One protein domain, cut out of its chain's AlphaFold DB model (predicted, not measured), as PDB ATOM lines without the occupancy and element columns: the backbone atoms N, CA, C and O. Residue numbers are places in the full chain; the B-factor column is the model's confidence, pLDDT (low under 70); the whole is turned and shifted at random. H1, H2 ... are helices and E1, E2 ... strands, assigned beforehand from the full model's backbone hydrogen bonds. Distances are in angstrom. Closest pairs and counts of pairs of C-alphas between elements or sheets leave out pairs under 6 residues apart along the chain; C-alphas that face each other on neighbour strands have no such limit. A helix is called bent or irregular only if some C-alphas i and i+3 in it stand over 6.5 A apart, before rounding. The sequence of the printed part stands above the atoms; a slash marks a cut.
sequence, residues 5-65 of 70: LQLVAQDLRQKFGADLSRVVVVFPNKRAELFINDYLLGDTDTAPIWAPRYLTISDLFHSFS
ATOM      1  N   LEU A   5     -10.320  26.587 -83.044       93.56
ATOM      2  CA  LEU A   5     -10.868  25.638 -84.024       93.56
ATOM      3  C   LEU A   5     -12.246  26.056 -84.553       93.56
ATOM      4  O   LEU A   5     -12.555  25.768 -85.704       93.56
ATOM      5  N   GLN A   6     -13.031  26.785 -83.758       94.25
ATOM      6  CA  GLN A   6     -14.309  27.339 -84.200       94.25
ATOM      7  C   GLN A   6     -14.105  28.448 -85.240       94.25
ATOM      8  O   GLN A   6     -14.788  28.464 -86.262       94.25
ATOM      9  N   LEU A   7     -13.133  29.340 -85.016       94.88
ATOM     10  CA  LEU A   7     -12.763  30.378 -85.987       94.88
ATOM     11  C   LEU A   7     -12.252  29.763 -87.295       94.88
ATOM     12  O   LEU A   7     -12.659  30.183 -88.374       94.88
ATOM     13  N   VAL A   8     -11.402  28.737 -87.198       94.12
ATOM     14  CA  VAL A   8     -10.882  28.012 -88.367       94.12
ATOM     15  C   VAL A   8     -12.009  27.313 -89.129       94.12
ATOM     16  O   VAL A   8     -12.073  27.433 -90.346       94.12
ATOM     17  N   ALA A   9     -12.928  26.623 -88.448       93.38
ATOM     18  CA  ALA A   9     -14.058  25.965 -89.103       93.38
ATOM     19  C   ALA A   9     -14.967  26.965 -89.838       93.38
ATOM     20  O   ALA A   9     -15.403  26.703 -90.959       93.38
ATOM     21  N   GLN A  10     -15.214  28.136 -89.242       92.81
ATOM     22  CA  GLN A  10     -15.978  29.202 -89.889       92.81
ATOM     23  C   GLN A  10     -15.271  29.732 -91.144       92.81
ATOM     24  O   GLN A  10     -15.910  29.870 -92.185       92.81
ATOM     25  N   ASP A  11     -13.962  29.970 -91.064       94.38
ATOM     26  CA  ASP A  11     -13.141  30.407 -92.196       94.38
ATOM     27  C   ASP A  11     -13.099  29.355 -93.322       94.38
ATOM     28  O   ASP A  11     -13.258  29.689 -94.496       94.38
ATOM     29  N   LEU A  12     -12.981  28.067 -92.979       93.94
ATOM     30  CA  LEU A  12     -13.031  26.966 -93.946       93.94
ATOM     31  C   LEU A  12     -14.377  26.914 -94.678       93.94
ATOM     32  O   LEU A  12     -14.395  26.832 -95.906       93.94
ATOM     33  N   ARG A  13     -15.500  27.027 -93.957       91.38
ATOM     34  CA  ARG A  13     -16.834  27.074 -94.578       91.38
ATOM     35  C   ARG A  13     -17.009  28.286 -95.484       91.38
ATOM     36  O   ARG A  13     -17.567  28.156 -96.568       91.38
ATOM     37  N   GLN A  14     -16.512  29.453 -95.076       92.62
ATOM     38  CA  GLN A  14     -16.579  30.663 -95.901       92.62
ATOM     39  C   GLN A  14     -15.767  30.537 -97.197       92.62
ATOM     40  O   GLN A  14     -16.173  31.079 -98.222       92.62
ATOM     41  N   LYS A  15     -14.638  29.820 -97.165       94.06
ATOM     42  CA  LYS A  15     -13.743  29.660 -98.321       94.06
ATOM     43  C   LYS A  15     -14.151  28.542 -99.275       94.06
ATOM     44  O   LYS A  15     -13.989  28.702-100.481       94.06
ATOM     45  N   PHE A  16     -14.635  27.418 -98.750       93.12
ATOM     46  CA  PHE A  16     -14.839  26.187 -99.526       93.12
ATOM     47  C   PHE A  16     -16.303  25.729 -99.589       93.12
ATOM     48  O   PHE A  16     -16.637  24.845-100.375       93.12
ATOM     49  N   GLY A  17     -17.200  26.340 -98.812       90.38
ATOM     50  CA  GLY A  17     -18.600  25.933 -98.735       90.38
ATOM     51  C   GLY A  17     -18.782  24.602 -97.999       90.38
ATOM     52  O   GLY A  17     -18.070  24.310 -97.039       90.38
ATOM     53  N   ALA A  18     -19.760  23.810 -98.446       90.94
ATOM     54  CA  ALA A  18     -20.133  22.532 -97.828       90.94
ATOM     55  C   ALA A  18     -19.336  21.323 -98.357       90.94
ATOM     56  O   ALA A  18     -19.474  20.227 -97.817       90.94
ATOM     57  N   ASP A  19     -18.507  21.496 -99.394       92.94
ATOM     58  CA  ASP A  19     -17.664  20.428 -99.936       92.94
ATOM     59  C   ASP A  19     -16.178  20.713 -99.701       92.94
ATOM     60  O   ASP A  19     -15.534  21.455-100.442       92.94
ATOM     61  N   LEU A  20     -15.628  20.085 -98.662       94.50
ATOM     62  CA  LEU A  20     -14.212  20.153 -98.322       94.50
ATOM     63  C   LEU A  20     -13.478  18.854 -98.682       94.50
ATOM     64  O   LEU A  20     -12.326  18.678 -98.288       94.50
ATOM     65  N   SER A  21     -14.083  17.958 -99.470       93.44
ATOM     66  CA  SER A  21     -13.514  16.640 -99.809       93.44
ATOM     67  C   SER A  21     -12.145  16.712-100.502       93.44
ATOM     68  O   SER A  21     -11.358  15.764-100.452       93.44
ATOM     69  N   ARG A  22     -11.837  17.853-101.135       94.38
ATOM     70  CA  ARG A  22     -10.557  18.142-101.805       94.38
ATOM     71  C   ARG A  22      -9.606  19.016-100.983       94.38
ATOM     72  O   ARG A  22      -8.589  19.463-101.509       94.38
ATOM     73  N   VAL A  23      -9.923  19.266 -99.715       95.00
ATOM     74  CA  VAL A  23      -9.123  20.076 -98.793       95.00
ATOM     75  C   VAL A  23      -8.421  19.167 -97.788       95.00
ATOM     76  O   VAL A  23      -9.002  18.219 -97.257       95.00
ATOM     77  N   VAL A  24      -7.153  19.477 -97.513       94.88
ATOM     78  CA  VAL A  24      -6.386  18.870 -96.423       94.88
ATOM     79  C   VAL A  24      -6.092  19.940 -95.381       94.88
ATOM     80  O   VAL A  24      -5.515  20.978 -95.705       94.88
ATOM     81  N   VAL A  25      -6.464  19.683 -94.130       94.75
ATOM     82  CA  VAL A  25      -6.137  20.540 -92.986       94.75
ATOM     83  C   VAL A  25      -4.991  19.895 -92.214       94.75
ATOM     84  O   VAL A  25      -5.095  18.755 -91.762       94.75
ATOM     85  N   VAL A  26      -3.884  20.627 -92.067       95.19
ATOM     86  CA  VAL A  26      -2.680  20.137 -91.384       95.19
ATOM     87  C   VAL A  26      -2.608  20.725 -89.977       95.19
ATOM     88  O   VAL A  26      -2.520  21.941 -89.810       95.19
ATOM     89  N   PHE A  27      -2.621  19.861 -88.962       92.81
ATOM     90  CA  PHE A  27      -2.517  20.242 -87.556       92.81
ATOM     91  C   PHE A  27      -1.139  19.922 -86.957       92.81
ATOM     92  O   PHE A  27      -0.444  19.015 -87.415       92.81
ATOM     93  N   PRO A  28      -0.745  20.594 -85.858       90.00
ATOM     94  CA  PRO A  28       0.458  20.225 -85.112       90.00
ATOM     95  C   PRO A  28       0.351  18.854 -84.423       90.00
ATOM     96  O   PRO A  28       1.366  18.218 -84.162       90.00
ATOM     97  N   ASN A  29      -0.865  18.405 -84.086       89.75
ATOM     98  CA  ASN A  29      -1.126  17.107 -83.461       89.75
ATOM     99  C   ASN A  29      -2.544  16.597 -83.785       89.75
ATOM    100  O   ASN A  29      -3.408  17.369 -84.199       89.75
ATOM    101  N   LYS A  30      -2.797  15.305 -83.535       86.75
ATOM    102  CA  LYS A  30      -4.068  14.628 -83.860       86.75
ATOM    103  C   LYS A  30      -5.275  15.073 -83.027       86.75
ATOM    104  O   LYS A  30      -6.407  14.801 -83.399       86.75
ATOM    105  N   ARG A  31      -5.085  15.755 -81.892       90.44
ATOM    106  CA  ARG A  31      -6.198  16.060 -80.973       90.44
ATOM    107  C   ARG A  31      -7.180  17.079 -81.546       90.44
ATOM    108  O   ARG A  31      -8.337  17.064 -81.153       90.44
ATOM    109  N   ALA A  32      -6.731  17.958 -82.442       89.69
ATOM    110  CA  ALA A  32      -7.582  18.988 -83.041       89.69
ATOM    111  C   ALA A  32      -8.675  18.405 -83.954       89.69
ATOM    112  O   ALA A  32      -9.778  18.947 -84.010       89.69
ATOM    113  N   GLU A  33      -8.393  17.274 -84.607       88.62
ATOM    114  CA  GLU A  33      -9.346  16.557 -85.461       88.62
ATOM    115  C   GLU A  33     -10.598  16.111 -84.691       88.62
ATOM    116  O   GLU A  33     -11.699  16.163 -85.233       88.62
ATOM    117  N   LEU A  34     -10.449  15.758 -83.408       89.31
ATOM    118  CA  LEU A  34     -11.555  15.293 -82.563       89.31
ATOM    119  C   LEU A  34     -12.657  16.341 -82.371       89.31
ATOM    120  O   LEU A  34     -13.785  15.966 -82.084       89.31
ATOM    121  N   PHE A  35     -12.329  17.630 -82.498       90.81
ATOM    122  CA  PHE A  35     -13.257  18.724 -82.197       90.81
ATOM    123  C   PHE A  35     -13.680  19.512 -83.436       90.81
ATOM    124  O   PHE A  35     -14.736  20.136 -83.440       90.81
ATOM    125  N   ILE A  36     -12.859  19.544 -84.492       92.44
ATOM    126  CA  ILE A  36     -13.130  20.438 -85.624       92.44
ATOM    127  C   ILE A  36     -14.358  20.034 -86.446       92.44
ATOM    128  O   ILE A  36     -15.024  20.911 -86.989       92.44
ATOM    129  N   ASN A  37     -14.707  18.745 -86.487       90.25
ATOM    130  CA  ASN A  37     -15.913  18.286 -87.180       90.25
ATOM    131  C   ASN A  37     -17.189  18.873 -86.558       90.25
ATOM    132  O   ASN A  37     -18.060  19.337 -87.292       90.25
ATOM    133  N   ASP A  38     -17.258  18.951 -85.228       90.75
ATOM    134  CA  ASP A  38     -18.398  19.551 -84.527       90.75
ATOM    135  C   ASP A  38     -18.525  21.044 -84.869       90.75
ATOM    136  O   ASP A  38     -19.613  21.552 -85.145       90.75
ATOM    137  N   TYR A  39     -17.391  21.748 -84.945       92.25
ATOM    138  CA  TYR A  39     -17.370  23.155 -85.346       92.25
ATOM    139  C   TYR A  39     -17.698  23.375 -86.832       92.25
ATOM    140  O   TYR A  39     -18.216  24.439 -87.179       92.25
ATOM    141  N   LEU A  40     -17.403  22.406 -87.709       90.69
ATOM    142  CA  LEU A  40     -17.771  22.458 -89.127       90.69
ATOM    143  C   LEU A  40     -19.274  22.284 -89.329       90.69
ATOM    144  O   LEU A  40     -19.832  22.980 -90.168       90.69
ATOM    145  N   LEU A  41     -19.935  21.415 -88.563       88.25
ATOM    146  CA  LEU A  41     -21.395  21.293 -88.597       88.25
ATOM    147  C   LEU A  41     -22.051  22.587 -88.098       88.25
ATOM    148  O   LEU A  41     -22.918  23.156 -88.757       88.25
ATOM    149  N   GLY A  42     -21.558  23.135 -86.985       76.81
ATOM    150  CA  GLY A  42     -22.191  24.275 -86.324       76.81
ATOM    151  C   GLY A  42     -23.612  23.962 -85.837       76.81
ATOM    152  O   GLY A  42     -24.138  22.870 -86.028       76.81
ATOM    153  N   ASP A  43     -24.254  24.940 -85.200       69.25
ATOM    154  CA  ASP A  43     -25.501  24.696 -84.455       69.25
ATOM    155  C   ASP A  43     -26.774  24.666 -85.324       69.25
ATOM    156  O   ASP A  43     -27.872  24.490 -84.800       69.25
ATOM    157  N   THR A  44     -26.681  24.924 -86.633       61.00
ATOM    158  CA  THR A  44     -27.860  25.297 -87.447       61.00
ATOM    159  C   THR A  44     -27.892  24.713 -88.857       61.00
ATOM    160  O   THR A  44     -28.827  25.009 -89.604       61.00
ATOM    161  N   ASP A  45     -26.898  23.916 -89.253       65.12
ATOM    162  CA  ASP A  45     -26.790  23.486 -90.646       65.12
ATOM    163  C   ASP A  45     -27.632  22.232 -90.919       65.12
ATOM    164  O   ASP A  45     -27.539  21.220 -90.224       65.12
ATOM    165  N   THR A  46     -28.503  22.321 -91.925       68.00
ATOM    166  CA  THR A  46     -29.419  21.235 -92.334       68.00
ATOM    167  C   THR A  46     -28.886  20.455 -93.532       68.00
ATOM    168  O   THR A  46     -29.391  19.375 -93.844       68.00
ATOM    169  N   ALA A  47     -27.864  20.993 -94.200       79.56
ATOM    170  CA  ALA A  47     -27.218  20.368 -95.337       79.56
ATOM    171  C   ALA A  47     -26.014  19.521 -94.888       79.56
ATOM    172  O   ALA A  47     -25.288  19.908 -93.970       79.56
ATOM    173  N   PRO A  48     -25.769  18.368 -95.535       87.38
ATOM    174  CA  PRO A  48     -24.581  17.576 -95.258       87.38
ATOM    175  C   PRO A  48     -23.316  18.350 -95.647       87.38
ATOM    176  O   PRO A  48     -23.261  18.975 -96.707       87.38
ATOM    177  N   ILE A  49     -22.285  18.251 -94.808       90.06
ATOM    178  CA  ILE A  49     -20.948  18.783 -95.083       90.06
ATOM    179  C   ILE A  49     -20.004  17.619 -95.371       90.06
ATOM    180  O   ILE A  49     -19.905  16.673 -94.586       90.06
ATOM    181  N   TRP A  50     -19.269  17.703 -96.478       92.19
ATOM    182  CA  TRP A  50     -18.184  16.776 -96.778       92.19
ATOM    183  C   TRP A  50     -16.915  17.241 -96.079       92.19
ATOM    184  O   TRP A  50     -16.312  18.238 -96.469       92.19
ATOM    185  N   ALA A  51     -16.532  16.526 -95.021       91.81
ATOM    186  CA  ALA A  51     -15.384  16.876 -94.195       91.81
ATOM    187  C   ALA A  51     -14.051  16.811 -94.975       91.81
ATOM    188  O   ALA A  51     -13.885  15.952 -95.850       91.81
ATOM    189  N   PRO A  52     -13.081  17.686 -94.646       94.75
ATOM    190  CA  PRO A  52     -11.735  17.615 -95.198       94.75
ATOM    191  C   PRO A  52     -10.959  16.425 -94.632       94.75
ATOM    192  O   PRO A  52     -11.337  15.813 -93.632       94.75
ATOM    193  N   ARG A  53      -9.809  16.131 -95.241       94.81
ATOM    194  CA  ARG A  53      -8.838  15.206 -94.648       94.81
ATOM    195  C   ARG A  53      -7.981  15.942 -93.620       94.81
ATOM    196  O   ARG A  53      -7.433  17.001 -93.920       94.81
ATOM    197  N   TYR A  54      -7.794  15.345 -92.452       94.19
ATOM    198  CA  TYR A  54      -6.913  15.872 -91.413       94.19
ATOM    199  C   TYR A  54      -5.592  15.113 -91.405       94.19
ATOM    200  O   TYR A  54      -5.579  13.887 -91.492       94.19
ATOM    201  N   LEU A  55      -4.479  15.837 -91.317       95.12
ATOM    202  CA  LEU A  55      -3.139  15.263 -91.196       95.12
ATOM    203  C   LEU A  55      -2.350  16.007 -90.124       95.12
ATOM    204  O   LEU A  55      -2.572  17.195 -89.890       95.12
ATOM    205  N   THR A  56      -1.379  15.342 -89.504       94.12
ATOM    206  CA  THR A  56      -0.300  16.058 -88.820       94.12
ATOM    207  C   THR A  56       0.806  16.453 -89.795       94.12
ATOM    208  O   THR A  56       0.885  15.927 -90.906       94.12
ATOM    209  N   ILE A  57       1.695  17.357 -89.377       92.25
ATOM    210  CA  ILE A  57       2.912  17.678 -90.143       92.25
ATOM    211  C   ILE A  57       3.705  16.395 -90.437       92.25
ATOM    212  O   ILE A  57       4.107  16.173 -91.576       92.25
ATOM    213  N   SER A  58       3.870  15.514 -89.446       91.06
ATOM    214  CA  SER A  58       4.553  14.231 -89.636       91.06
ATOM    215  C   SER A  58       3.840  13.340 -90.654       91.06
ATOM    216  O   SER A  58       4.496  12.814 -91.548       91.06
ATOM    217  N   ASP A  59       2.509  13.213 -90.571       92.31
ATOM    218  CA  ASP A  59       1.731  12.415 -91.534       92.31
ATOM    219  C   ASP A  59       1.881  12.967 -92.962       92.31
ATOM    220  O   ASP A  59       2.034  12.203 -93.916       92.31
ATOM    221  N   LEU A  60       1.889  14.298 -93.113       92.69
ATOM    222  CA  LEU A  60       2.101  14.957 -94.397       92.69
ATOM    223  C   LEU A  60       3.469  14.588 -94.982       92.69
ATOM    224  O   LEU A  60       3.532  14.102 -96.108       92.69
ATOM    225  N   PHE A  61       4.557  14.766 -94.230       91.44
ATOM    226  CA  PHE A  61       5.900  14.439 -94.720       91.44
ATOM    227  C   PHE A  61       6.071  12.945 -95.002       91.44
ATOM    228  O   PHE A  61       6.672  12.590 -96.016       91.44
ATOM    229  N   HIS A  62       5.491  12.072 -94.177       90.56
ATOM    230  CA  HIS A  62       5.462  10.640 -94.463       90.56
ATOM    231  C   HIS A  62       4.723  10.325 -95.768       90.56
ATOM    232  O   HIS A  62       5.188   9.476 -96.518       90.56
ATOM    233  N   SER A  63       3.637  11.034 -96.099       89.94
ATOM    234  CA  SER A  63       2.901  10.801 -97.353       89.94
ATOM    235  C   SER A  63       3.693  11.132 -98.628       89.94
ATOM    236  O   SER A  63       3.407  10.569 -99.682       89.94
ATOM    237  N   PHE A  64       4.699  12.010 -98.537       90.25
ATOM    238  CA  PHE A  64       5.557  12.404 -99.665       90.25
ATOM    239  C   PHE A  64       6.933  11.728 -99.653       90.25
ATOM    240  O   PHE A  64       7.718  11.908-100.585       90.25
ATOM    241  N   SER A  65       7.241  10.968 -98.606       88.69
ATOM    242  CA  SER A  65       8.519  10.287 -98.442       88.69
ATOM    243  C   SER A  65       8.376   8.805 -98.768       88.69
ATOM    244  O   SER A  65       7.482   8.128 -98.271       88.69
TER     245      SER A  65
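AT A GLANCE: This is residues 5 to 65 of the 70 residues of an uncharacterized protein of Alloprevotella sp (UniProt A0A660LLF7). An elongated small domain has a short parallel ribbon of two strands, E1 and E2, with helix H3 at one end of the long axis and the loop around residues 43 to 46 at the other. Between the ribbon and that loop, H1 and H2 cross at a steep tilt, and H2 joins the two strands in a right-handed crossover. The printed part has 61 residues, with three named helices and two named strands in the order H1, E1, H2, E2, H3; the class is mostly helix. By its radius of gyration of the C-alphas, 12.1 A, the whole is compact, and the C-alphas span 40 by 21 by 16 A.

HOW THE PARTS SIT: H1, residues 5 to 16, touches H2, residues 30 to 41, with the C-alphas of Ala 9 and Leu 40 closest at 5.1 A. Their lines stand at a steep tilt of 59 degrees and they run the same way. E1, residues 24 to 27, and E2, residues 53 to 56, are parallel neighbours, with 31 degrees between their directions. N 25 and O 53 are 2.9 A apart and N 55 and O 25 are 3.0 A apart, within hydrogen-bond range. E1, H2 and E2 form a strand-helix-strand unit, two parallel neighbour strands with a helix between them along the chain. The closest C-alphas of H2 and E2 are those of Lys 30 and Thr 56, 6.4 A apart. H3, residues 57 to 64, follows E2 directly, and the closest C-alphas of E1 and H3 are those of Val 26 and Ile 57, 6.2 A apart. H1 and E2, H1 and H3, and H2 and H3 are apart. In H1 and H3 every O i to N i+4 pair is within hydrogen-bond range; in H2 4 of 8 are.

IN THESE COORDINATES: H1 begins at C-alpha 5, (-10.868, 25.638, -84.024), and is 16.0 A long. E1 measures 9.8 A from C-alpha 24 to C-alpha 27. H2 is 19.2 A long from C-alpha 30, (-4.068, 14.628, -83.860), to C-alpha 41; it is irregular, with C-alphas 34 and 37 at 7.0 A. E2 measures 10.4 A from C-alpha 53 to C-alpha 56. H3 is 11.2 A long and ends at C-alpha 64, (5.557, 12.404, -99.665).

THE WHOLE: The two C-alphas farthest apart, those of Thr 44 and Ser 65, are 40.9 A from each other. The printed part has no cut. The link from H2 to E2, 11 residues, is long; those from E1 to H2 and from E2 to H3 are tight, and that from H1 to E1 is short. The mean pLDDT of the printed part is 89.9, and residues 43 to 46, in the long link, are under 70.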